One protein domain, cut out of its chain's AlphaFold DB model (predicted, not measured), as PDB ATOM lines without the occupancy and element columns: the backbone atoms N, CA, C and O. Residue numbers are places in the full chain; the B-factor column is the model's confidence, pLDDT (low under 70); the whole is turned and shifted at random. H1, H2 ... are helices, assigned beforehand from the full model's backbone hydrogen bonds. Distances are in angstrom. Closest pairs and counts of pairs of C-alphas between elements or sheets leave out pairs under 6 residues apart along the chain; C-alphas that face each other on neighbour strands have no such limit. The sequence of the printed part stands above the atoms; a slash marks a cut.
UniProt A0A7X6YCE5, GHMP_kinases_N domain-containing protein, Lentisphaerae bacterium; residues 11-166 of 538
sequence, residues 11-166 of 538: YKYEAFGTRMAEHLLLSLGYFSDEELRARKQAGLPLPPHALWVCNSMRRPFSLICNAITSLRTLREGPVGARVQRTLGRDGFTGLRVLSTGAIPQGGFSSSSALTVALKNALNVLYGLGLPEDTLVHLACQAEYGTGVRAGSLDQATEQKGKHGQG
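AT A GLANCE: This is residues 11 to 166 of the 538 residues of the protein "GHMP_kinases_N domain-containing protein" of Lentisphaerae bacterium (UniProt A0A7X6YCE5). Three crossed helices, H3, H5 and H6, pack on one another as a triangle and make the core, with H1 packed on H3 and on one end of H6, and H7 packed on H5 and H6 on the side away from H1. H4 lies beyond the last residues of H3, and H2 lies far out at one end of the longest axis, touching no other helix, while a long link, residues 88 to 109, runs round the outside from H4 to H5. The printed part has 156 residues with seven named helices, H1 to H7 in order along the chain, and no named strand; the class is all helix. The whole is compact, with a radius of gyration of the C-alphas of 17.0 A, and its C-alphas span 55 by 43 by 29 A along the three main axes.

IN THESE COORDINATES: H1, residues 11 to 27, begins with C-alpha 11 at (125.964, 100.549, 73.359) and measures 24.5 A from first to last C-alpha; with 17 residues it is the longest helix. H2 is residues 33 to 41, 12.2 A long. H3 is residues 60 to 71, 16.9 A long, with C-alpha 60 at (127.340, 117.192, 87.591). H4 is residues 77 to 87, 15.1 A, and H5 is residues 110 to 125, 22.2 A. H6 is residues 132 to 144, 18.6 A. H7, residues 153 to 160, measures 10.3 A and ends with C-alpha 160 at (147.435, 109.890, 81.960).

HOW THE PARTS SIT: H3 and H6 are the hub, touching four helices each, and the centre of H3 is the nearest to the mean of the C-alphas, at 3.1 A. H3 and H6 touch, H6 with residues 138 to 143 alone, at a steep tilt of 53 degrees, opposite ways; their closest C-alphas are those of Asn 66 and Ala 142, 4.8 A apart. H3 and H5 touch at a steep tilt of 49 degrees, the same way, the C-alphas of Ala 67 and Thr 115 coming closest at 5.4 A. H5 and H6 touch at a steep tilt of 50 degrees, opposite ways, the closest C-alphas being those of Thr 115 and Ala 139, 5.6 A apart. H1 touches H3 at a steep tilt of 41 degrees, opposite ways, with the C-alphas of Ala 21 and Ser 62 closest at 5.4 A. H1 touches H6 with residues 13 to 18 alone, closest at the C-alphas of Glu 14 and Tyr 144, 4.9 A apart. H6 and H7 form a helical hairpin at a shallow tilt of 33 degrees, only just short of steep; the C-alphas of Val 136 and Gln 155 are closest, 5.6 A apart. H5 touches H7 with residues 112 to 116 alone, the C-alphas of Ser 112 and Gln 155 being closest at 5.5 A. H3 and H4 form a helical hairpin and only just touch, with 3 pairs of C-alphas within 8 A; the closest are Leu 71 and Val 83, 7.1 A apart. H2 is apart from H1 and H3. Every O i to N i+4 pair is within hydrogen-bond range in H1, H2, H4, H5, H6 and H7; in H3, 7 of 8 are.

THE WHOLE: The two C-alphas farthest apart, those of Ala 42 and Gly 164, are 56.8 A apart. The links from H2 to H3, 18 residues, and from H4 to H5, 22 residues, are long. The printed part has no cut. The mean pLDDT of the printed part is 91.5, and no printed residue is under 70.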
ATOM      1  N   TYR A  11     127.231 100.181  74.007       83.19
ATOM      2  CA  TYR A  11     125.964 100.549  73.359       83.19
ATOM      3  C   TYR A  11     124.767 100.274  74.266       83.19
ATOM      4  O   TYR A  11     123.885 101.117  74.444       83.19
ATOM      5  N   LYS A  12     124.752  99.095  74.892       90.00
ATOM      6  CA  LYS A  12     123.727  98.756  75.880       90.00
ATOM      7  C   LYS A  12     123.842  99.650  77.113       90.00
ATOM      8  O   LYS A  12     122.819 100.047  77.674       90.00
ATOM      9  N   TYR A  13     125.068 100.005  77.509       93.94
ATOM     10  CA  TYR A  13     125.289 100.925  78.618       93.94
ATOM     11  C   TYR A  13     124.764 102.323  78.316       93.94
ATOM     12  O   TYR A  13     124.071 102.873  79.158       93.94
ATOM     13  N   GLU A  14     125.037 102.898  77.145       92.31
ATOM     14  CA  GLU A  14     124.495 104.206  76.756       92.31
ATOM     15  C   GLU A  14     122.973 104.243  76.902       92.31
ATOM     16  O   GLU A  14     122.432 105.139  77.551       92.31
ATOM     17  N   ALA A  15     122.282 103.241  76.352       91.62
ATOM     18  CA  ALA A  15     120.830 103.159  76.431       91.62
ATOM     19  C   ALA A  15     120.351 103.063  77.891       91.62
ATOM     20  O   ALA A  15     119.393 103.730  78.285       91.62
ATOM     21  N   PHE A  16     121.025 102.251  78.711       96.00
ATOM     22  CA  PHE A  16     120.718 102.116  80.135       96.00
ATOM     23  C   PHE A  16     120.997 103.403  80.928       96.00
ATOM     24  O   PHE A  16     120.135 103.863  81.675       96.00
ATOM     25  N   GLY A  17     122.188 103.979  80.773       95.50
ATOM     26  CA  GLY A  17     122.658 105.168  81.475       95.50
ATOM     27  C   GLY A  17     121.825 106.395  81.132       95.50
ATOM     28  O   GLY A  17     121.439 107.130  82.039       95.50
ATOM     29  N   THR A  18     121.447 106.551  79.861       94.19
ATOM     30  CA  THR A  18     120.584 107.651  79.405       94.19
ATOM     31  C   THR A  18     119.216 107.565  80.076       94.19
ATOM     32  O   THR A  18     118.801 108.507  80.745       94.19
ATOM     33  N   ARG A  19     118.553 106.400  80.018       95.25
ATOM     34  CA  ARG A  19     117.265 106.199  80.708       95.25
ATOM     35  C   ARG A  19     117.380 106.385  82.218       95.25
ATOM     36  O   ARG A  19     116.476 106.918  82.851       95.25
ATOM     37  N   MET A  20     118.487 105.937  82.808       96.38
ATOM     38  CA  MET A  20     118.743 106.115  84.233       96.38
ATOM     39  C   MET A  20     118.848 107.597  84.600       96.38
ATOM     40  O   MET A  20     118.213 108.015  85.564       96.38
ATOM     41  N   ALA A  21     119.660 108.371  83.882       95.12
ATOM     42  CA  ALA A  21     119.858 109.788  84.162       95.12
ATOM     43  C   ALA A  21     118.565 110.588  83.946       95.12
ATOM     44  O   ALA A  21     118.212 111.397  84.801       95.12
ATOM     45  N   GLU A  22     117.817 110.297  82.881       94.62
ATOM     46  CA  GLU A  22     116.490 110.873  82.648       94.62
ATOM     47  C   GLU A  22     115.542 110.581  83.816       94.62
ATOM     48  O   GLU A  22     114.997 111.507  84.413       94.62
ATOM     49  N   HIS A  23     115.405 109.313  84.215       95.50
ATOM     50  CA  HIS A  23     114.530 108.929  85.322       95.50
ATOM     51  C   HIS A  23     114.925 109.602  86.645       95.50
ATOM     52  O   HIS A  23     114.059 110.061  87.389       95.50
ATOM     53  N   LEU A  24     116.227 109.698  86.932       94.50
ATOM     54  CA  LEU A  24     116.726 110.384  88.123       94.50
ATOM     55  C   LEU A  24     116.370 111.875  88.107       94.50
ATOM     56  O   LEU A  24     115.866 112.383  89.105       94.50
ATOM     57  N   LEU A  25     116.580 112.568  86.988       95.19
ATOM     58  CA  LEU A  25     116.219 113.982  86.861       95.19
ATOM     59  C   LEU A  25     114.705 114.188  87.006       95.19
ATOM     60  O   LEU A  25     114.281 115.058  87.767       95.19
ATOM     61  N   LEU A  26     113.883 113.360  86.358       95.44
ATOM     62  CA  LEU A  26     112.423 113.413  86.500       95.44
ATOM     63  C   LEU A  26     111.988 113.201  87.958       95.44
ATOM     64  O   LEU A  26     111.150 113.942  88.465       95.44
ATOM     65  N   SER A  27     112.612 112.258  88.674       94.62
ATOM     66  CA  SER A  27     112.329 112.025  90.099       94.62
ATOM     67  C   SER A  27     112.695 113.211  91.004       94.62
ATOM     68  O   SER A  27     112.150 113.343  92.097       94.62
ATOM     69  N   LEU A  28     113.584 114.093  90.537       93.88
ATOM     70  CA  LEU A  28     113.974 115.337  91.202       93.88
ATOM     71  C   LEU A  28     113.137 116.550  90.749       93.88
ATOM     72  O   LEU A  28     113.468 117.679  91.104       93.88
ATOM     73  N   GLY A  29     112.071 116.335  89.970       94.38
ATOM     74  CA  GLY A  29     111.160 117.389  89.521       94.38
ATOM     75  C   GLY A  29     111.617 118.149  88.272       94.38
ATOM     76  O   GLY A  29     111.169 119.272  88.046       94.38
ATOM     77  N   TYR A  30     112.518 117.572  87.470       95.94
ATOM     78  CA  TYR A  30     112.848 118.106  86.146       95.94
ATOM     79  C   TYR A  30     111.738 117.774  85.139       95.94
ATOM     80  O   TYR A  30     110.950 116.852  85.339       95.94
ATOM     81  N   PHE A  31     111.707 118.509  84.030       95.62
ATOM     82  CA  PHE A  31     110.662 118.429  83.011       95.62
ATOM     83  C   PHE A  31     111.145 117.684  81.765       95.62
ATOM     84  O   PHE A  31     112.229 117.979  81.244       95.62
ATOM     85  N   SER A  32     110.334 116.739  81.280       93.75
ATOM     86  CA  SER A  32     110.604 115.983  80.052       93.75
ATOM     87  C   SER A  32     110.366 116.830  78.799       93.75
ATOM     88  O   SER A  32     109.578 117.776  78.805       93.75
ATOM     89  N   ASP A  33     110.987 116.452  77.680       90.00
ATOM     90  CA  ASP A  33     110.761 117.122  76.390       90.00
ATOM     91  C   ASP A  33     109.310 116.991  75.902       90.00
ATOM     92  O   ASP A  33     108.820 117.826  75.141       90.00
ATOM     93  N   GLU A  34     108.603 115.940  76.314       92.25
ATOM     94  CA  GLU A  34     107.173 115.782  76.050       92.25
ATOM     95  C   GLU A  34     106.341 116.803  76.829       92.25
ATOM     96  O   GLU A  34     105.525 117.498  76.225       92.25
ATOM     97  N   GLU A  35     106.602 116.979  78.128       93.00
ATOM     98  CA  GLU A  35     105.885 117.970  78.932       93.00
ATOM     99  C   GLU A  35     106.177 119.399  78.454       93.00
ATOM    100  O   GLU A  35     105.266 120.222  78.344       93.00
ATOM    101  N   LEU A  36     107.430 119.697  78.097       93.06
ATOM    102  CA  LEU A  36     107.808 120.995  77.533       93.06
ATOM    103  C   LEU A  36     107.071 121.281  76.218       93.06
ATOM    104  O   LEU A  36     106.584 122.397  76.011       93.06
ATOM    105  N   ARG A  37     106.947 120.278  75.338       92.12
ATOM    106  CA  ARG A  37     106.167 120.395  74.096       92.12
ATOM    107  C   ARG A  37     104.682 120.597  74.380       92.12
ATOM    108  O   ARG A  37     104.094 121.499  73.787       92.12
ATOM    109  N   ALA A  38     104.101 119.829  75.299       93.88
ATOM    110  CA  ALA A  38     102.696 119.957  75.683       93.88
ATOM    111  C   ALA A  38     102.387 121.349  76.259       93.88
ATOM    112  O   ALA A  38     101.435 121.998  75.831       93.88
ATOM    113  N   ARG A  39     103.243 121.871  77.151       95.88
ATOM    114  CA  ARG A  39     103.127 123.242  77.683       95.88
ATOM    115  C   ARG A  39     103.198 124.290  76.581       95.88
ATOM    116  O   ARG A  39     102.362 125.187  76.549       95.88
ATOM    117  N   LYS A  40     104.155 124.154  75.657       92.50
ATOM    118  CA  LYS A  40     104.300 125.068  74.517       92.50
ATOM    119  C   LYS A  40     103.056 125.062  73.624       92.50
ATOM    120  O   LYS A  40     102.605 126.128  73.222       92.50
ATOM    121  N   GLN A  41     102.495 123.886  73.338       94.56
ATOM    122  CA  GLN A  41     101.260 123.743  72.554       94.56
ATOM    123  C   GLN A  41     100.040 124.325  73.276       94.56
ATOM    124  O   GLN A  41      99.179 124.920  72.638       94.56
ATOM    125  N   ALA A  42      99.993 124.206  74.602       95.19
ATOM    126  CA  ALA A  42      98.934 124.759  75.439       95.19
ATOM    127  C   ALA A  42      99.109 126.257  75.770       95.19
ATOM    128  O   ALA A  42      98.309 126.806  76.522       95.19
ATOM    129  N   GLY A  43     100.158 126.923  75.266       95.00
ATOM    130  CA  GLY A  43     100.450 128.325  75.590       95.00
ATOM    131  C   GLY A  43     100.820 128.568  77.060       95.00
ATOM    132  O   GLY A  43     100.712 129.692  77.546       95.00
ATOM    133  N   LEU A  44     101.242 127.526  77.784       95.19
ATOM    134  CA  LEU A  44     101.622 127.610  79.192       95.19
ATOM    135  C   LEU A  44     103.075 128.090  79.353       95.19
ATOM    136  O   LEU A  44     103.929 127.757  78.523       95.19
ATOM    137  N   PRO A  45     103.402 128.799  80.452       93.25
ATOM    138  CA  PRO A  45     104.778 129.158  80.771       93.25
ATOM    139  C   PRO A  45     105.689 127.928  80.836       93.25
ATOM    140  O   PRO A  45     105.385 126.924  81.499       93.25
ATOM    141  N   LEU A  46     106.834 128.022  80.161       93.56
ATOM    142  CA  LEU A  46     107.870 127.001  80.243       93.56
ATOM    143  C   LEU A  46     108.657 127.162  81.552       93.56
ATOM    144  O   LEU A  46     108.966 128.288  81.948       93.56
ATOM    145  N   PRO A  47     109.006 126.053  82.225       92.06
ATOM    146  CA  PRO A  47     109.878 126.105  83.390       92.06
ATOM    147  C   PRO A  47     111.268 126.628  82.991       92.06
ATOM    148  O   PRO A  47     111.627 126.578  81.809       92.06
ATOM    149  N   PRO A  48     112.092 127.090  83.948       92.00
ATOM    150  CA  PRO A  48     113.462 127.497  83.659       92.00
ATOM    151  C   PRO A  48     114.236 126.401  82.918       92.00
ATOM    152  O   PRO A  48     114.188 125.236  83.309       92.00
ATOM    153  N   HIS A  49     115.018 126.776  81.901       85.38
ATOM    154  CA  HIS A  49     115.829 125.838  81.107       85.38
ATOM    155  C   HIS A  49     116.738 124.932  81.947       85.38
ATOM    156  O   HIS A  49     117.067 123.825  81.527       85.38
ATOM    157  N   ALA A  50     117.149 125.405  83.127       86.25
ATOM    158  CA  ALA A  50     117.961 124.662  84.081       86.25
ATOM    159  C   ALA A  50     117.257 123.436  84.688       86.25
ATOM    160  O   ALA A  50     117.943 122.602  85.266       86.25
ATOM    161  N   LEU A  51     115.930 123.339  84.557       91.38
ATOM    162  CA  LEU A  51     115.108 122.221  85.024       91.38
ATOM    163  C   LEU A  51     114.643 121.314  83.881       91.38
ATOM    164  O   LEU A  51     113.812 120.438  84.085       91.38
ATOM    165  N   TRP A  52     115.137 121.516  82.662       93.19
ATOM    166  CA  TRP A  52     114.793 120.653  81.536       93.19
ATOM    167  C   TRP A  52     115.726 119.447  81.540       93.19
ATOM    168  O   TRP A  52     116.943 119.616  81.697       93.19
ATOM    169  N   VAL A  53     115.179 118.245  81.347       90.44
ATOM    170  CA  VAL A  53     115.974 117.007  81.303       90.44
ATOM    171  C   VAL A  53     117.051 117.104  80.225       90.44
ATOM    172  O   VAL A  53     118.231 116.940  80.535       90.44
ATOM    173  N   CYS A  54     116.681 117.475  78.997       84.12
ATOM    174  CA  CYS A  54     117.601 117.585  77.860       84.12
ATOM    175  C   CYS A  54     118.805 118.514  78.123       84.12
ATOM    176  O   CYS A  54     119.917 118.225  77.685       84.12
ATOM    177  N   ASN A  55     118.622 119.572  78.921       84.50
ATOM    178  CA  ASN A  55     119.681 120.523  79.290       84.50
ATOM    179  C   ASN A  55     120.505 120.090  80.516       84.50
ATOM    180  O   ASN A  55     121.457 120.776  80.907       84.50
ATOM    181  N   SER A  56     120.118 118.989  81.160       87.50
ATOM    182  CA  SER A  56     120.632 118.578  82.469       87.50
ATOM    183  C   SER A  56     121.277 117.193  82.469       87.50
ATOM    184  O   SER A  56     121.959 116.840  83.429       87.50
ATOM    185  N   MET A  57     121.163 116.439  81.371       87.81
ATOM    186  CA  MET A  57     121.796 115.122  81.207       87.81
ATOM    187  C   MET A  57     123.314 115.133  81.420       87.81
ATOM    188  O   MET A  57     123.866 114.161  81.924       87.81
ATOM    189  N   ARG A  58     123.990 116.242  81.088       84.62
ATOM    190  CA  ARG A  58     125.445 116.417  81.258       84.62
ATOM    191  C   ARG A  58     125.829 117.291  82.454       84.62
ATOM    192  O   ARG A  58     126.952 117.776  82.528       84.62
ATOM    193  N   ARG A  59     124.897 117.561  83.369       87.94
ATOM    194  CA  ARG A  59     125.204 118.310  84.596       87.94
ATOM    195  C   ARG A  59     125.849 117.397  85.641       87.94
ATOM    196  O   ARG A  59     125.687 116.177  85.557       87.94
ATOM    197  N   PRO A  60     126.545 117.968  86.645       91.12
ATOM    198  CA  PRO A  60     127.340 117.192  87.591       91.12
ATOM    199  C   PRO A  60     126.613 116.008  88.228       91.12
ATOM    200  O   PRO A  60     127.172 114.920  88.283       91.12
ATOM    201  N   PHE A  61     125.353 116.175  88.636       91.88
ATOM    202  CA  PHE A  61     124.580 115.101  89.263       91.88
ATOM    203  C   PHE A  61     124.449 113.858  88.363       91.88
ATOM    204  O   PHE A  61     124.844 112.761  88.757       91.88
ATOM    205  N   SER A  62     123.974 114.029  87.126       93.31
ATOM    206  CA  SER A  62     123.806 112.937  86.159       93.31
ATOM    207  C   SER A  62     125.135 112.272  85.786       93.31
ATOM    208  O   SER A  62     125.199 111.046  85.651       93.31
ATOM    209  N   LEU A  63     126.208 113.061  85.662       94.25
ATOM    210  CA  LEU A  63     127.562 112.562  85.396       94.25
ATOM    211  C   LEU A  63     128.112 111.741  86.566       94.25
ATOM    212  O   LEU A  63     128.619 110.642  86.349       94.25
ATOM    213  N   ILE A  64     127.962 112.222  87.804       95.81
ATOM    214  CA  ILE A  64     128.358 111.509  89.030       95.81
ATOM    215  C   ILE A  64     127.628 110.164  89.118       95.81
ATOM    216  O   ILE A  64     128.255 109.125  89.339       95.81
ATOM    217  N   CYS A  65     126.313 110.161  88.883       95.88
ATOM    218  CA  CYS A  65     125.515 108.939  88.872       95.88
ATOM    219  C   CYS A  65     126.021 107.939  87.824       95.88
ATOM    220  O   CYS A  65     126.224 106.769  88.146       95.88
ATOM    221  N   ASN A  66     126.285 108.391  86.597       96.88
ATOM    222  CA  ASN A  66     126.842 107.544  85.544       96.88
ATOM    223  C   ASN A  66     128.274 107.067  85.836       96.88
ATOM    224  O   ASN A  66     128.622 105.927  85.530       96.88
ATOM    225  N   ALA A  67     129.112 107.884  86.465       96.50
ATOM    226  CA  ALA A  67     130.468 107.494  86.839       96.50
ATOM    227  C   ALA A  67     130.484 106.386  87.908       96.50
ATOM    228  O   ALA A  67     131.297 105.462  87.801       96.50
ATOM    229  N   ILE A  68     129.553 106.416  88.871       97.00
ATOM    230  CA  ILE A  68     129.329 105.316  89.829       97.00
ATOM    231  C   ILE A  68     128.751 104.093  89.111       97.00
ATOM    232  O   ILE A  68     129.207 102.967  89.305       97.00
ATOM    233  N   THR A  69     127.733 104.294  88.276       96.88
ATOM    234  CA  THR A  69     127.005 103.202  87.623       96.88
ATOM    235  C   THR A  69     127.847 102.434  86.606       96.88
ATOM    236  O   THR A  69     127.728 101.213  86.540       96.88
ATOM    237  N   SER A  70     128.740 103.096  85.877       96.44
ATOM    238  CA  SER A  70     129.692 102.433  84.973       96.44
ATOM    239  C   SER A  70     130.657 101.518  85.726       96.44
ATOM    240  O   SER A  70     130.896 100.409  85.262       96.44
ATOM    241  N   LEU A  71     131.127 101.887  86.930       96.81
ATOM    242  CA  LEU A  71     131.943 100.980  87.755       96.81
ATOM    243  C   LEU A  71     131.197  99.669  88.041       96.81
ATOM    244  O   LEU A  71     131.791  98.603  87.952       96.81
ATOM    245  N   ARG A  72     129.882  99.732  88.301       96.44
ATOM    246  CA  ARG A  72     129.035  98.560  88.609       96.44
ATOM    247  C   ARG A  72     128.901  97.558  87.459       96.44
ATOM    248  O   ARG A  72     128.380  96.467  87.687       96.44
ATOM    249  N   THR A  73     129.338  97.910  86.251       95.75
ATOM    250  CA  THR A  73     129.387  96.968  85.123       95.75
ATOM    251  C   THR A  73     130.516  95.944  85.275       95.75
ATOM    252  O   THR A  73     130.415  94.852  84.724       95.75
ATOM    253  N   LEU A  74     131.527  96.231  86.106       94.75
ATOM    254  CA  LEU A  74     132.557  95.269  86.494       94.75
ATOM    255  C   LEU A  74     131.978  94.235  87.469       94.75
ATOM    256  O   LEU A  74     131.725  94.532  88.640       94.75
ATOM    257  N   ARG A  75     131.761  93.011  86.987       92.12
ATOM    258  CA  ARG A  75     131.152  91.910  87.762       92.12
ATOM    259  C   ARG A  75     132.108  90.762  88.025       92.12
ATOM    260  O   ARG A  75     132.037  90.135  89.075       92.12
ATOM    261  N   GLU A  76     132.992  90.506  87.073       90.94
ATOM    262  CA  GLU A  76     133.820  89.310  87.052       90.94
ATOM    263  C   GLU A  76     135.236  89.565  87.569       90.94
ATOM    264  O   GLU A  76     135.734  90.696  87.622       90.94
ATOM    265  N   GLY A  77     135.883  88.474  87.972       93.62
ATOM    266  CA  GLY A  77     137.242  88.483  88.491       93.62
ATOM    267  C   GLY A  77     137.401  89.187  89.848       93.62
ATOM    268  O   GLY A  77     136.434  89.654  90.460       93.62
ATOM    269  N   PRO A  78     138.645  89.282  90.350       94.00
ATOM    270  CA  PRO A  78     138.927  89.848  91.670       94.00
ATOM    271  C   PRO A  78     138.495  91.312  91.814       94.00
ATOM    272  O   PRO A  78     138.033  91.725  92.878       94.00
ATOM    273  N   VAL A  79     138.641  92.098  90.744       94.19
ATOM    274  CA  VAL A  79     138.211  93.502  90.692       94.19
ATOM    275  C   VAL A  79     136.687  93.595  90.741       94.19
ATOM    276  O   VAL A  79     136.159  94.328  91.577       94.19
ATOM    277  N   GLY A  80     135.977  92.832  89.901       95.06
ATOM    278  CA  GLY A  80     134.516  92.809  89.890       95.06
ATOM    279  C   GLY A  80     133.945  92.408  91.246       95.06
ATOM    280  O   GLY A  80     133.071  93.092  91.768       95.06
ATOM    281  N   ALA A  81     134.524  91.397  91.902       95.25
ATOM    282  CA  ALA A  81     134.127  91.006  93.253       95.25
ATOM    283  C   ALA A  81     134.278  92.145  94.282       95.25
ATOM    284  O   ALA A  81     133.394  92.336  95.121       95.25
ATOM    285  N   ARG A  82     135.366  92.934  94.220       96.19
ATOM    286  CA  ARG A  82     135.539  94.121  95.084       96.19
ATOM    287  C   ARG A  82     134.489  95.188  94.791       96.19
ATOM    288  O   ARG A  82     133.898  95.713  95.730       96.19
ATOM    289  N   VAL A  83     134.228  95.463  93.514       96.44
ATOM    290  CA  VAL A  83     133.198  96.417  93.084       96.44
ATOM    291  C   VAL A  83     131.812  95.985  93.554       96.44
ATOM    292  O   VAL A  83     131.093  96.796  94.126       96.44
ATOM    293  N   GLN A  84     131.416  94.727  93.355       94.88
ATOM    294  CA  GLN A  84     130.089  94.256  93.764       94.88
ATOM    295  C   GLN A  84     129.921  94.281  95.289       94.88
ATOM    296  O   GLN A  84     128.843  94.607  95.779       94.88
ATOM    297  N   ARG A  85     130.996  94.034  96.048       95.44
ATOM    298  CA  ARG A  85     130.975  94.114  97.514       95.44
ATOM    299  C   ARG A  85     130.729  95.530  98.041       95.44
ATOM    300  O   ARG A  85     130.096  95.665  99.078       95.44
ATOM    301  N   THR A  86     131.242  96.567  97.378       95.00
ATOM    302  CA  THR A  86     131.190  97.952  97.892       95.00
ATOM    303  C   THR A  86     130.180  98.836  97.166       95.00
ATOM    304  O   THR A  86     129.527  99.671  97.782       95.00
ATOM    305  N   LEU A  87     130.037  98.664  95.854       96.00
ATOM    306  CA  LEU A  87     129.169  99.457  94.985       96.00
ATOM    307  C   LEU A  87     127.988  98.654  94.430       96.00
ATOM    308  O   LEU A  87     127.100  99.262  93.831       96.00
ATOM    309  N   GLY A  88     127.963  97.327  94.591       94.69
ATOM    310  CA  GLY A  88     126.865  96.468  94.143       94.69
ATOM    311  C   GLY A  88     125.579  96.669  94.946       94.69
ATOM    312  O   GLY A  88     125.564  97.343  95.973       94.69
ATOM    313  N   ARG A  89     124.475  96.100  94.450       93.06
ATOM    314  CA  ARG A  89     123.126  96.322  95.001       93.06
ATOM    315  C   ARG A  89     123.022  95.986  96.485       93.06
ATOM    316  O   ARG A  89     122.418  96.756  97.222       93.06
ATOM    317  N   ASP A  90     123.633  94.880  96.886       91.56
ATOM    318  CA  ASP A  90     123.496  94.344  98.241       91.56
ATOM    319  C   ASP A  90     124.560  94.896  99.202       91.56
ATOM    320  O   ASP A  90     124.398  94.821 100.416       91.56
ATOM    321  N   GLY A  91     125.648  95.464  98.667       88.00
ATOM    322  CA  GLY A  91     126.779  95.972  99.449       88.00
ATOM    323  C   GLY A  91     126.848  97.495  99.579       88.00
ATOM    324  O   GLY A  91     127.572  98.006 100.431       88.00
ATOM    325  N   PHE A  92     126.121  98.245  98.749       94.69
ATOM    326  CA  PHE A  92     126.222  99.701  98.726       94.69
ATOM    327  C   PHE A  92     125.466 100.354  99.889       94.69
ATOM    328  O   PHE A  92     124.238 100.423  99.895       94.69
ATOM    329  N   THR A  93     126.210 100.923 100.835       92.12
ATOM    330  CA  THR A  93     125.671 101.563 102.050       92.12
ATOM    331  C   THR A  93     125.404 103.066 101.901       92.12
ATOM    332  O   THR A  93     125.138 103.752 102.886       92.12
ATOM    333  N   GLY A  94     125.487 103.600 100.681       91.69
ATOM    334  CA  GLY A  94     125.369 105.030 100.395       91.69
ATOM    335  C   GLY A  94     126.719 105.744 100.286       91.69
ATOM    336  O   GLY A  94     127.747 105.268 100.757       91.69
ATOM    337  N   LEU A  95     126.712 106.905  99.626       93.00
ATOM    338  CA  LEU A  95     127.888 107.741  99.389       93.00
ATOM    339  C   LEU A  95     127.483 109.213  99.490       93.00
ATOM    340  O   LEU A  95     126.456 109.611  98.942       93.00
ATOM    341  N   ARG A  96     128.307 110.025 100.157       93.56
ATOM    342  CA  ARG A  96     128.199 111.488 100.131       93.56
ATOM    343  C   ARG A  96     129.310 112.032  99.249       93.56
ATOM    344  O   ARG A  96     130.472 111.707  99.468       93.56
ATOM    345  N   VAL A  97     128.944 112.837  98.260       93.06
ATOM    346  CA  VAL A  97     129.884 113.440  97.314       93.06
ATOM    347  C   VAL A  97     129.748 114.950  97.399       93.06
ATOM    348  O   VAL A  97     128.648 115.481  97.265       93.06
ATOM    349  N   LEU A  98     130.876 115.623  97.599       92.19
ATOM    350  CA  LEU A  98     131.022 117.050  97.362       92.19
ATOM    351  C   LEU A  98     131.958 117.210  96.164       92.19
ATOM    352  O   LEU A  98     133.050 116.647  96.161       92.19
ATOM    353  N   SER A  99     131.523 117.950  95.148       91.31
ATOM    354  CA  SER A  99     132.321 118.231  93.953       91.31
ATOM    355  C   SER A  99     132.460 119.733  93.757       91.31
ATOM    356  O   SER A  99     131.462 120.451  93.793       91.31
ATOM    357  N   THR A 100     133.680 120.180  93.485       89.75
ATOM    358  CA  THR A 100     134.000 121.545  93.063       89.75
ATOM    359  C   THR A 100     134.938 121.484  91.861       89.75
ATOM    360  O   THR A 100     135.634 120.485  91.675       89.75
ATOM    361  N   GLY A 101     134.938 122.518  91.026       86.06
ATOM    362  CA  GLY A 101     135.789 122.589  89.846       86.06
ATOM    363  C   GLY A 101     135.759 123.972  89.210       86.06
ATOM    364  O   GLY A 101     134.738 124.654  89.250       86.06
ATOM    365  N   ALA A 102     136.889 124.365  88.625       84.75
ATOM    366  CA  ALA A 102     137.065 125.644  87.934       84.75
ATOM    367  C   ALA A 102     137.223 125.485  86.411       84.75
ATOM    368  O   ALA A 102     137.402 126.474  85.708       84.75
ATOM    369  N   ILE A 103     137.152 124.249  85.895       85.81
ATOM    370  CA  ILE A 103     137.248 123.978  84.457       85.81
ATOM    371  C   ILE A 103     135.994 124.543  83.769       85.81
ATOM    372  O   ILE A 103     134.879 124.112  84.091       85.81
ATOM    373  N   PRO A 104     136.140 125.488  82.826       81.25
ATOM    374  CA  PRO A 104     135.008 126.121  82.164       81.25
ATOM    375  C   PRO A 104     134.169 125.143  81.333       81.25
ATOM    376  O   PRO A 104     134.617 124.079  80.896       81.25
ATOM    377  N   GLN A 105     132.922 125.529  81.066       78.62
ATOM    378  CA  GLN A 105     132.127 124.903  80.007       78.62
ATOM    379  C   GLN A 105     132.614 125.399  78.636       78.62
ATOM    380  O   GLN A 105     133.223 126.459  78.547       78.62
ATOM    381  N   GLY A 106     132.326 124.651  77.568       71.31
ATOM    382  CA  GLY A 106     132.630 125.095  76.200       71.31
ATOM    383  C   GLY A 106     133.937 124.550  75.612       71.31
ATOM    384  O   GLY A 106     134.710 125.287  75.012       71.31
ATOM    385  N   GLY A 107     134.187 123.246  75.774       77.00
ATOM    386  CA  GLY A 107     135.285 122.557  75.077       77.00
ATOM    387  C   GLY A 107     136.575 122.365  75.879       77.00
ATOM    388  O   GLY A 107     137.598 122.059  75.280       77.00
ATOM    389  N   PHE A 108     136.527 122.515  77.206       83.31
ATOM    390  CA  PHE A 108     137.613 122.147  78.134       83.31
ATOM    391  C   PHE A 108     137.349 120.841  78.890       83.31
ATOM    392  O   PHE A 108     137.933 120.607  79.942       83.31
ATOM    393  N   SER A 109     136.412 120.028  78.401       86.62
ATOM    394  CA  SER A 109     136.234 118.666  78.916       86.62
ATOM    395  C   SER A 109     135.828 118.570  80.393       86.62
ATOM    396  O   SER A 109     136.004 117.542  81.032       86.62
ATOM    397  N   SER A 110     135.182 119.603  80.948       87.88
ATOM    398  CA  SER A 110     134.762 119.623  82.362       87.88
ATOM    399  C   SER A 110     133.855 118.455  82.777       87.88
ATOM    400  O   SER A 110     133.850 118.072  83.949       87.88
ATOM    401  N   SER A 111     133.104 117.859  81.843       89.44
ATOM    402  CA  SER A 111     132.351 116.626  82.099       89.44
ATOM    403  C   SER A 111     133.265 115.422  82.317       89.44
ATOM    404  O   SER A 111     133.053 114.668  83.269       89.44
ATOM    405  N   SER A 112     134.298 115.281  81.486       91.69
ATOM    406  CA  SER A 112     135.280 114.204  81.574       91.69
ATOM    407  C   SER A 112     136.048 114.327  82.880       91.69
ATOM    408  O   SER A 112     136.024 113.371  83.663       91.69
ATOM    409  N   ALA A 113     136.522 115.533  83.212       92.31
ATOM    410  CA  ALA A 113     137.263 115.794  84.441       92.31
ATOM    411  C   ALA A 113     136.489 115.351  85.683       92.31
ATOM    412  O   ALA A 113     137.039 114.702  86.573       92.31
ATOM    413  N   LEU A 114     135.183 115.634  85.730       93.75
ATOM    414  CA  LEU A 114     134.328 115.194  86.827       93.75
ATOM    415  C   LEU A 114     134.210 113.663  86.893       93.75
ATOM    416  O   LEU A 114     134.273 113.086  87.983       93.75
ATOM    417  N   THR A 115     134.037 112.993  85.749       94.88
ATOM    418  CA  THR A 115     133.936 111.525  85.714       94.88
ATOM    419  C   THR A 115     135.247 110.844  86.111       94.88
ATOM    420  O   THR A 115     135.214 109.889  86.893       94.88
ATOM    421  N   VAL A 116     136.390 111.348  85.638       95.69
ATOM    422  CA  VAL A 116     137.728 110.834  85.955       95.69
ATOM    423  C   VAL A 116     138.068 111.093  87.423       95.69
ATOM    424  O   VAL A 116     138.485 110.165  88.123       95.69
ATOM    425  N   ALA A 117     137.820 112.302  87.936       95.44
ATOM    426  CA  ALA A 117     138.068 112.648  89.336       95.44
ATOM    427  C   ALA A 117     137.275 111.749  90.294       95.44
ATOM    428  O   ALA A 117     137.839 111.169  91.225       95.44
ATOM    429  N   LEU A 118     135.976 111.558  90.036       96.62
ATOM    430  CA  LEU A 118     135.147 110.691  90.870       96.62
ATOM    431  C   LEU A 118     135.623 109.234  90.827       96.62
ATOM    432  O   LEU A 118     135.635 108.560  91.854       96.62
ATOM    433  N   LYS A 119     136.044 108.734  89.664       96.94
ATOM    434  CA  LYS A 119     136.553 107.363  89.543       96.94
ATOM    435  C   LYS A 119     137.861 107.162  90.292       96.94
ATOM    436  O   LYS A 119     137.980 106.157  90.986       96.94
ATOM    437  N   ASN A 120     138.788 108.116  90.226       97.38
ATOM    438  CA  ASN A 120     140.016 108.073  91.022       97.38
ATOM    439  C   ASN A 120     139.709 108.103  92.524       97.38
ATOM    440  O   ASN A 120     140.229 107.274  93.273       97.38
ATOM    441  N   ALA A 121     138.793 108.973  92.957       96.12
ATOM    442  CA  ALA A 121     138.352 109.025  94.349       96.12
ATOM    443  C   ALA A 121     137.753 107.684  94.814       96.12
ATOM    444  O   ALA A 121     138.137 107.171  95.862       96.12
ATOM    445  N   LEU A 122     136.864 107.072  94.023       96.69
ATOM    446  CA  LEU A 122     136.242 105.781  94.353       96.69
ATOM    447  C   LEU A 122     137.237 104.615  94.302       96.69
ATOM    448  O   LEU A 122     137.147 103.704  95.128       96.69
ATOM    449  N   ASN A 123     138.186 104.643  93.360       97.25
ATOM    450  CA  ASN A 123     139.235 103.635  93.229       97.25
ATOM    451  C   ASN A 123     140.077 103.557  94.507       97.25
ATOM    452  O   ASN A 123     140.308 102.463  95.024       97.25
ATOM    453  N   VAL A 124     140.467 104.715  95.050       96.31
ATOM    454  CA  VAL A 124     141.270 104.797  96.278       96.31
ATOM    455  C   VAL A 124     140.415 104.588  97.530       96.31
ATOM    456  O   VAL A 124     140.814 103.829  98.410       96.31
ATOM    457  N   LEU A 125     139.216 105.179  97.602       94.94
ATOM    458  CA  LEU A 125     138.317 105.047  98.758       94.94
ATOM    459  C   LEU A 125     138.015 103.578  99.086       94.94
ATOM    460  O   LEU A 125     138.119 103.171 100.244       94.94
ATOM    461  N   TYR A 126     137.679 102.789  98.062       94.56
ATOM    462  CA  TYR A 126     137.295 101.383  98.212       94.56
ATOM    463  C   TYR A 126     138.426 100.389  97.924       94.56
ATOM    464  O   TYR A 126     138.185  99.181  97.963       94.56
ATOM    465  N   GLY A 127     139.639 100.861  97.612       94.75
ATOM    466  CA  GLY A 127     140.770  99.995  97.268       94.75
ATOM    467  C   GLY A 127     140.467  99.067  96.085       94.75
ATOM    468  O   GLY A 127     140.746  97.868  96.141       94.75
ATOM    469  N   LEU A 128     139.835  99.591  95.028       95.56
ATOM    470  CA  LEU A 128     139.392  98.769  93.894       95.56
ATOM    471  C   LEU A 128     140.580  98.233  93.083       95.56
ATOM    472  O   LEU A 128     140.490  97.124  92.548       95.56
ATOM    473  N   GLY A 129     141.695  98.970  93.044       94.38
ATOM    474  CA  GLY A 129     142.914  98.577  92.334       94.38
ATOM    475  C   GLY A 129     142.727  98.561  90.817       94.38
ATOM    476  O   GLY A 129     143.219  97.656  90.148       94.38
ATOM    477  N   LEU A 130     141.943  99.504  90.290       95.25
ATOM    478  CA  LEU A 130     141.715  99.660  88.856       95.25
ATOM    479  C   LEU A 130     142.934 100.318  88.195       95.25
ATOM    480  O   LEU A 130     143.386 101.348  88.705       95.25
ATOM    481  N   PRO A 131     143.443  99.771  87.075       92.50
ATOM    482  CA  PRO A 131     144.494 100.415  86.295       92.50
ATOM    483  C   PRO A 131     143.944 101.617  85.510       92.50
ATOM    484  O   PRO A 131     142.746 101.686  85.220       92.50
ATOM    485  N   GLU A 132     144.830 102.537  85.123       91.00
ATOM    486  CA  GLU A 132     144.484 103.780  84.415       91.00
ATOM    487  C   GLU A 132     143.639 103.535  83.158       91.00
ATOM    488  O   GLU A 132     142.601 104.167  82.988       91.00
ATOM    489  N   ASP A 133     144.009 102.562  82.319       90.00
ATOM    490  CA  ASP A 133     143.280 102.240  81.079       90.00
ATOM    491  C   ASP A 133     141.826 101.835  81.347       90.00
ATOM    492  O   ASP A 133     140.905 102.222  80.625       90.00
ATOM    493  N   THR A 134     141.603 101.091  82.433       91.94
ATOM    494  CA  THR A 134     140.254 100.707  82.858       91.94
ATOM    495  C   THR A 134     139.482 101.914  83.387       91.94
ATOM    496  O   THR A 134     138.289 102.035  83.116       91.94
ATOM    497  N   LEU A 135     140.138 102.841  84.095       94.25
ATOM    498  CA  LEU A 135     139.504 104.089  84.531       94.25
ATOM    499  C   LEU A 135     139.083 104.950  83.333       94.25
ATOM    500  O   LEU A 135     137.940 105.410  83.315       94.25
ATOM    501  N   VAL A 136     139.943 105.086  82.314       93.00
ATOM    502  CA  VAL A 136     139.628 105.787  81.055       93.00
ATOM    503  C   VAL A 136     138.427 105.142  80.366       93.00
ATOM    504  O   VAL A 136     137.465 105.834  80.035       93.00
ATOM    505  N   HIS A 137     138.431 103.815  80.204       91.50
ATOM    506  CA  HIS A 137     137.326 103.101  79.561       91.50
ATOM    507  C   HIS A 137     135.993 103.327  80.287       91.50
ATOM    508  O   HIS A 137     134.977 103.664  79.674       91.50
ATOM    509  N   LEU A 138     135.996 103.202  81.615       93.88
ATOM    510  CA  LEU A 138     134.795 103.391  82.423       93.88
ATOM    511  C   LEU A 138     134.360 104.863  82.477       93.88
ATOM    512  O   LEU A 138     133.180 105.126  82.713       93.88
ATOM    513  N   ALA A 139     135.276 105.822  82.305       94.19
ATOM    514  CA  ALA A 139     134.976 107.254  82.177       94.19
ATOM    515  C   ALA A 139     134.284 107.560  80.848       94.19
ATOM    516  O   ALA A 139     133.209 108.160  80.861       94.19
ATOM    517  N   CYS A 140     134.803 107.029  79.738       91.81
ATOM    518  CA  CYS A 140     134.136 107.107  78.435       91.81
ATOM    519  C   CYS A 140     132.724 106.507  78.515       91.81
ATOM    520  O   CYS A 140     131.737 107.147  78.158       91.81
ATOM    521  N   GLN A 141     132.607 105.299  79.081       92.62
ATOM    522  CA  GLN A 141     131.318 104.637  79.280       92.62
ATOM    523  C   GLN A 141     130.353 105.505  80.109       92.62
ATOM    524  O   GLN A 141     129.180 105.612  79.757       92.62
ATOM    525  N   ALA A 142     130.827 106.153  81.179       94.44
ATOM    526  CA  ALA A 142     130.007 107.043  81.999       94.44
ATOM    527  C   ALA A 142     129.424 108.213  81.191       94.44
ATOM    528  O   ALA A 142     128.227 108.482  81.297       94.44
ATOM    529  N   GLU A 143     130.232 108.877  80.362       92.12
ATOM    530  CA  GLU A 143     129.744 109.967  79.511       92.12
ATOM    531  C   GLU A 143     128.739 109.488  78.464       92.12
ATOM    532  O   GLU A 143     127.751 110.183  78.209       92.12
ATOM    533  N   TYR A 144     128.908 108.276  77.928       91.12
ATOM    534  CA  TYR A 144     127.944 107.703  76.982       91.12
ATOM    535  C   TYR A 144     126.567 107.554  77.621       91.12
ATOM    536  O   TYR A 144     125.555 107.794  76.973       91.12
ATOM    537  N   GLY A 145     126.509 107.277  78.927       91.31
ATOM    538  CA  GLY A 145     125.269 107.274  79.704       91.31
ATOM    539  C   GLY A 145     124.549 108.630  79.800       91.31
ATOM    540  O   GLY A 145     123.525 108.723  80.471       91.31
ATOM    541  N   THR A 146     125.054 109.686  79.158       88.25
ATOM    542  CA  THR A 146     124.356 110.973  78.990       88.25
ATOM    543  C   THR A 146     123.719 111.146  77.603       88.25
ATOM    544  O   THR A 146     123.158 112.206  77.321       88.25
ATOM    545  N   GLY A 147     123.790 110.118  76.747       81.94
ATOM    546  CA  GLY A 147     123.284 110.116  75.368       81.94
ATOM    547  C   GLY A 147     124.298 110.628  74.339       81.94
ATOM    548  O   GLY A 147     123.915 111.176  73.307       81.94
ATOM    549  N   VAL A 148     125.594 110.556  74.658       74.38
ATOM    550  CA  VAL A 148     126.654 111.253  73.915       74.38
ATOM    551  C   VAL A 148     127.871 110.368  73.790       74.38
ATOM    552  O   VAL A 148     128.565 110.112  74.767       74.38
ATOM    553  N   ARG A 149     128.177 109.959  72.563       75.50
ATOM    554  CA  ARG A 149     129.394 109.207  72.258       75.50
ATOM    555  C   ARG A 149     130.526 110.166  71.909       75.50
ATOM    556  O   ARG A 149     130.729 110.486  70.740       75.50
ATOM    557  N   ALA A 150     131.203 110.678  72.932       73.81
ATOM    558  CA  ALA A 150     132.448 111.419  72.749       73.81
ATOM    559  C   ALA A 150     133.620 110.458  72.467       73.81
ATOM    560  O   ALA A 150     133.508 109.251  72.670       73.81
ATOM    561  N   GLY A 151     134.741 110.989  71.978       79.31
ATOM    562  CA  GLY A 151     135.996 110.235  71.935       79.31
ATOM    563  C   GLY A 151     136.590 110.038  73.335       79.31
ATOM    564  O   GLY A 151     136.027 110.495  74.324       79.31
ATOM    565  N   SER A 152     137.751 109.383  73.404       86.62
ATOM    566  CA  SER A 152     138.468 109.098  74.657       86.62
ATOM    567  C   SER A 152     139.582 110.092  75.004       86.62
ATOM    568  O   SER A 152     140.265 109.916  76.014       86.62
ATOM    569  N   LEU A 153     139.825 111.089  74.143       87.81
ATOM    570  CA  LEU A 153     140.955 112.016  74.267       87.81
ATOM    571  C   LEU A 153     140.954 112.715  75.627       87.81
ATOM    572  O   LEU A 153     141.983 112.756  76.295       87.81
ATOM    573  N   ASP A 154     139.798 113.228  76.021       89.50
ATOM    574  CA  ASP A 154     139.598 114.032  77.218       89.50
ATOM    575  C   ASP A 154     139.933 113.225  78.477       89.50
ATOM    576  O   ASP A 154     140.843 113.569  79.230       89.50
ATOM    577  N   GLN A 155     139.287 112.068  78.635       91.62
ATOM    578  CA  GLN A 155     139.461 111.193  79.789       91.62
ATOM    579  C   GLN A 155     140.876 110.604  79.833       91.62
ATOM    580  O   GLN A 155     141.447 110.444  80.910       91.62
ATOM    581  N   ALA A 156     141.460 110.271  78.675       91.12
ATOM    582  CA  ALA A 156     142.824 109.759  78.608       91.12
ATOM    583  C   ALA A 156     143.860 110.839  78.947       91.12
ATOM    584  O   ALA A 156     144.814 110.551  79.668       91.12
ATOM    585  N   THR A 157     143.659 112.074  78.479       88.69
ATOM    586  CA  THR A 157     144.524 113.219  78.800       88.69
ATOM    587  C   THR A 157     144.457 113.539  80.285       88.69
ATOM    588  O   THR A 157     145.489 113.679  80.933       88.69
ATOM    589  N   GLU A 158     143.255 113.586  80.853       90.81
ATOM    590  CA  GLU A 158     143.057 113.843  82.278       90.81
ATOM    591  C   GLU A 158     143.608 112.714  83.146       90.81
ATOM    592  O   GLU A 158     144.187 112.992  84.184       90.81
ATOM    593  N   GLN A 159     143.468 111.445  82.754       92.69
ATOM    594  CA  GLN A 159     143.949 110.323  83.563       92.69
ATOM    595  C   GLN A 159     145.467 110.123  83.466       92.69
ATOM    596  O   GLN A 159     146.094 109.801  84.471       92.69
ATOM    597  N   LYS A 160     146.042 110.270  82.266       89.06
ATOM    598  CA  LYS A 160     147.435 109.890  81.960       89.06
ATOM    599  C   LYS A 160     148.370 111.082  81.767       89.06
ATOM    600  O   LYS A 160     149.564 110.894  81.528       89.06
ATOM    601  N   GLY A 161     147.831 112.300  81.809       87.38
ATOM    602  CA  GLY A 161     148.576 113.534  81.612       87.38
ATOM    603  C   GLY A 161     149.732 113.676  82.595       87.38
ATOM    604  O   GLY A 161     149.692 113.194  83.729       87.38
ATOM    605  N   LYS A 162     150.789 114.353  82.156       84.06
ATOM    606  CA  LYS A 162     151.960 114.648  82.980       84.06
ATOM    607  C   LYS A 162     152.336 116.106  82.800       84.06
ATOM    608  O   LYS A 162     152.290 116.633  81.690       84.06
ATOM    609  N   HIS A 163     152.728 116.732  83.901       81.56
ATOM    610  CA  HIS A 163     153.163 118.120  83.907       81.56
ATOM    611  C   HIS A 163     154.306 118.342  82.901       81.56
ATOM    612  O   HIS A 163     155.233 117.533  82.819       81.56
ATOM    613  N   GLY A 164     154.216 119.422  82.117       77.69
ATOM    614  CA  GLY A 164     155.211 119.804  81.105       77.69
ATOM    615  C   GLY A 164     155.281 118.897  79.864       77.69
ATOM    616  O   GLY A 164     156.164 119.077  79.024       77.69
ATOM    617  N   GLN A 165     154.382 117.918  79.727       85.06
ATOM    618  CA  GLN A 165     154.430 116.920  78.658       85.06
ATOM    619  C   GLN A 165     153.154 116.911  77.815       85.06
ATOM    620  O   GLN A 165     152.038 116.987  78.323       85.06
ATOM    621  N   GLY A 166     153.333 116.752  76.507       86.69
ATOM    622  CA  GLY A 166     152.284 116.408  75.560       86.69
ATOM    623  C   GLY A 166     152.294 114.902  75.326       86.69
ATOM    624  O   GLY A 166     153.355 114.304  75.147       86.69
TER     625      GLY A 166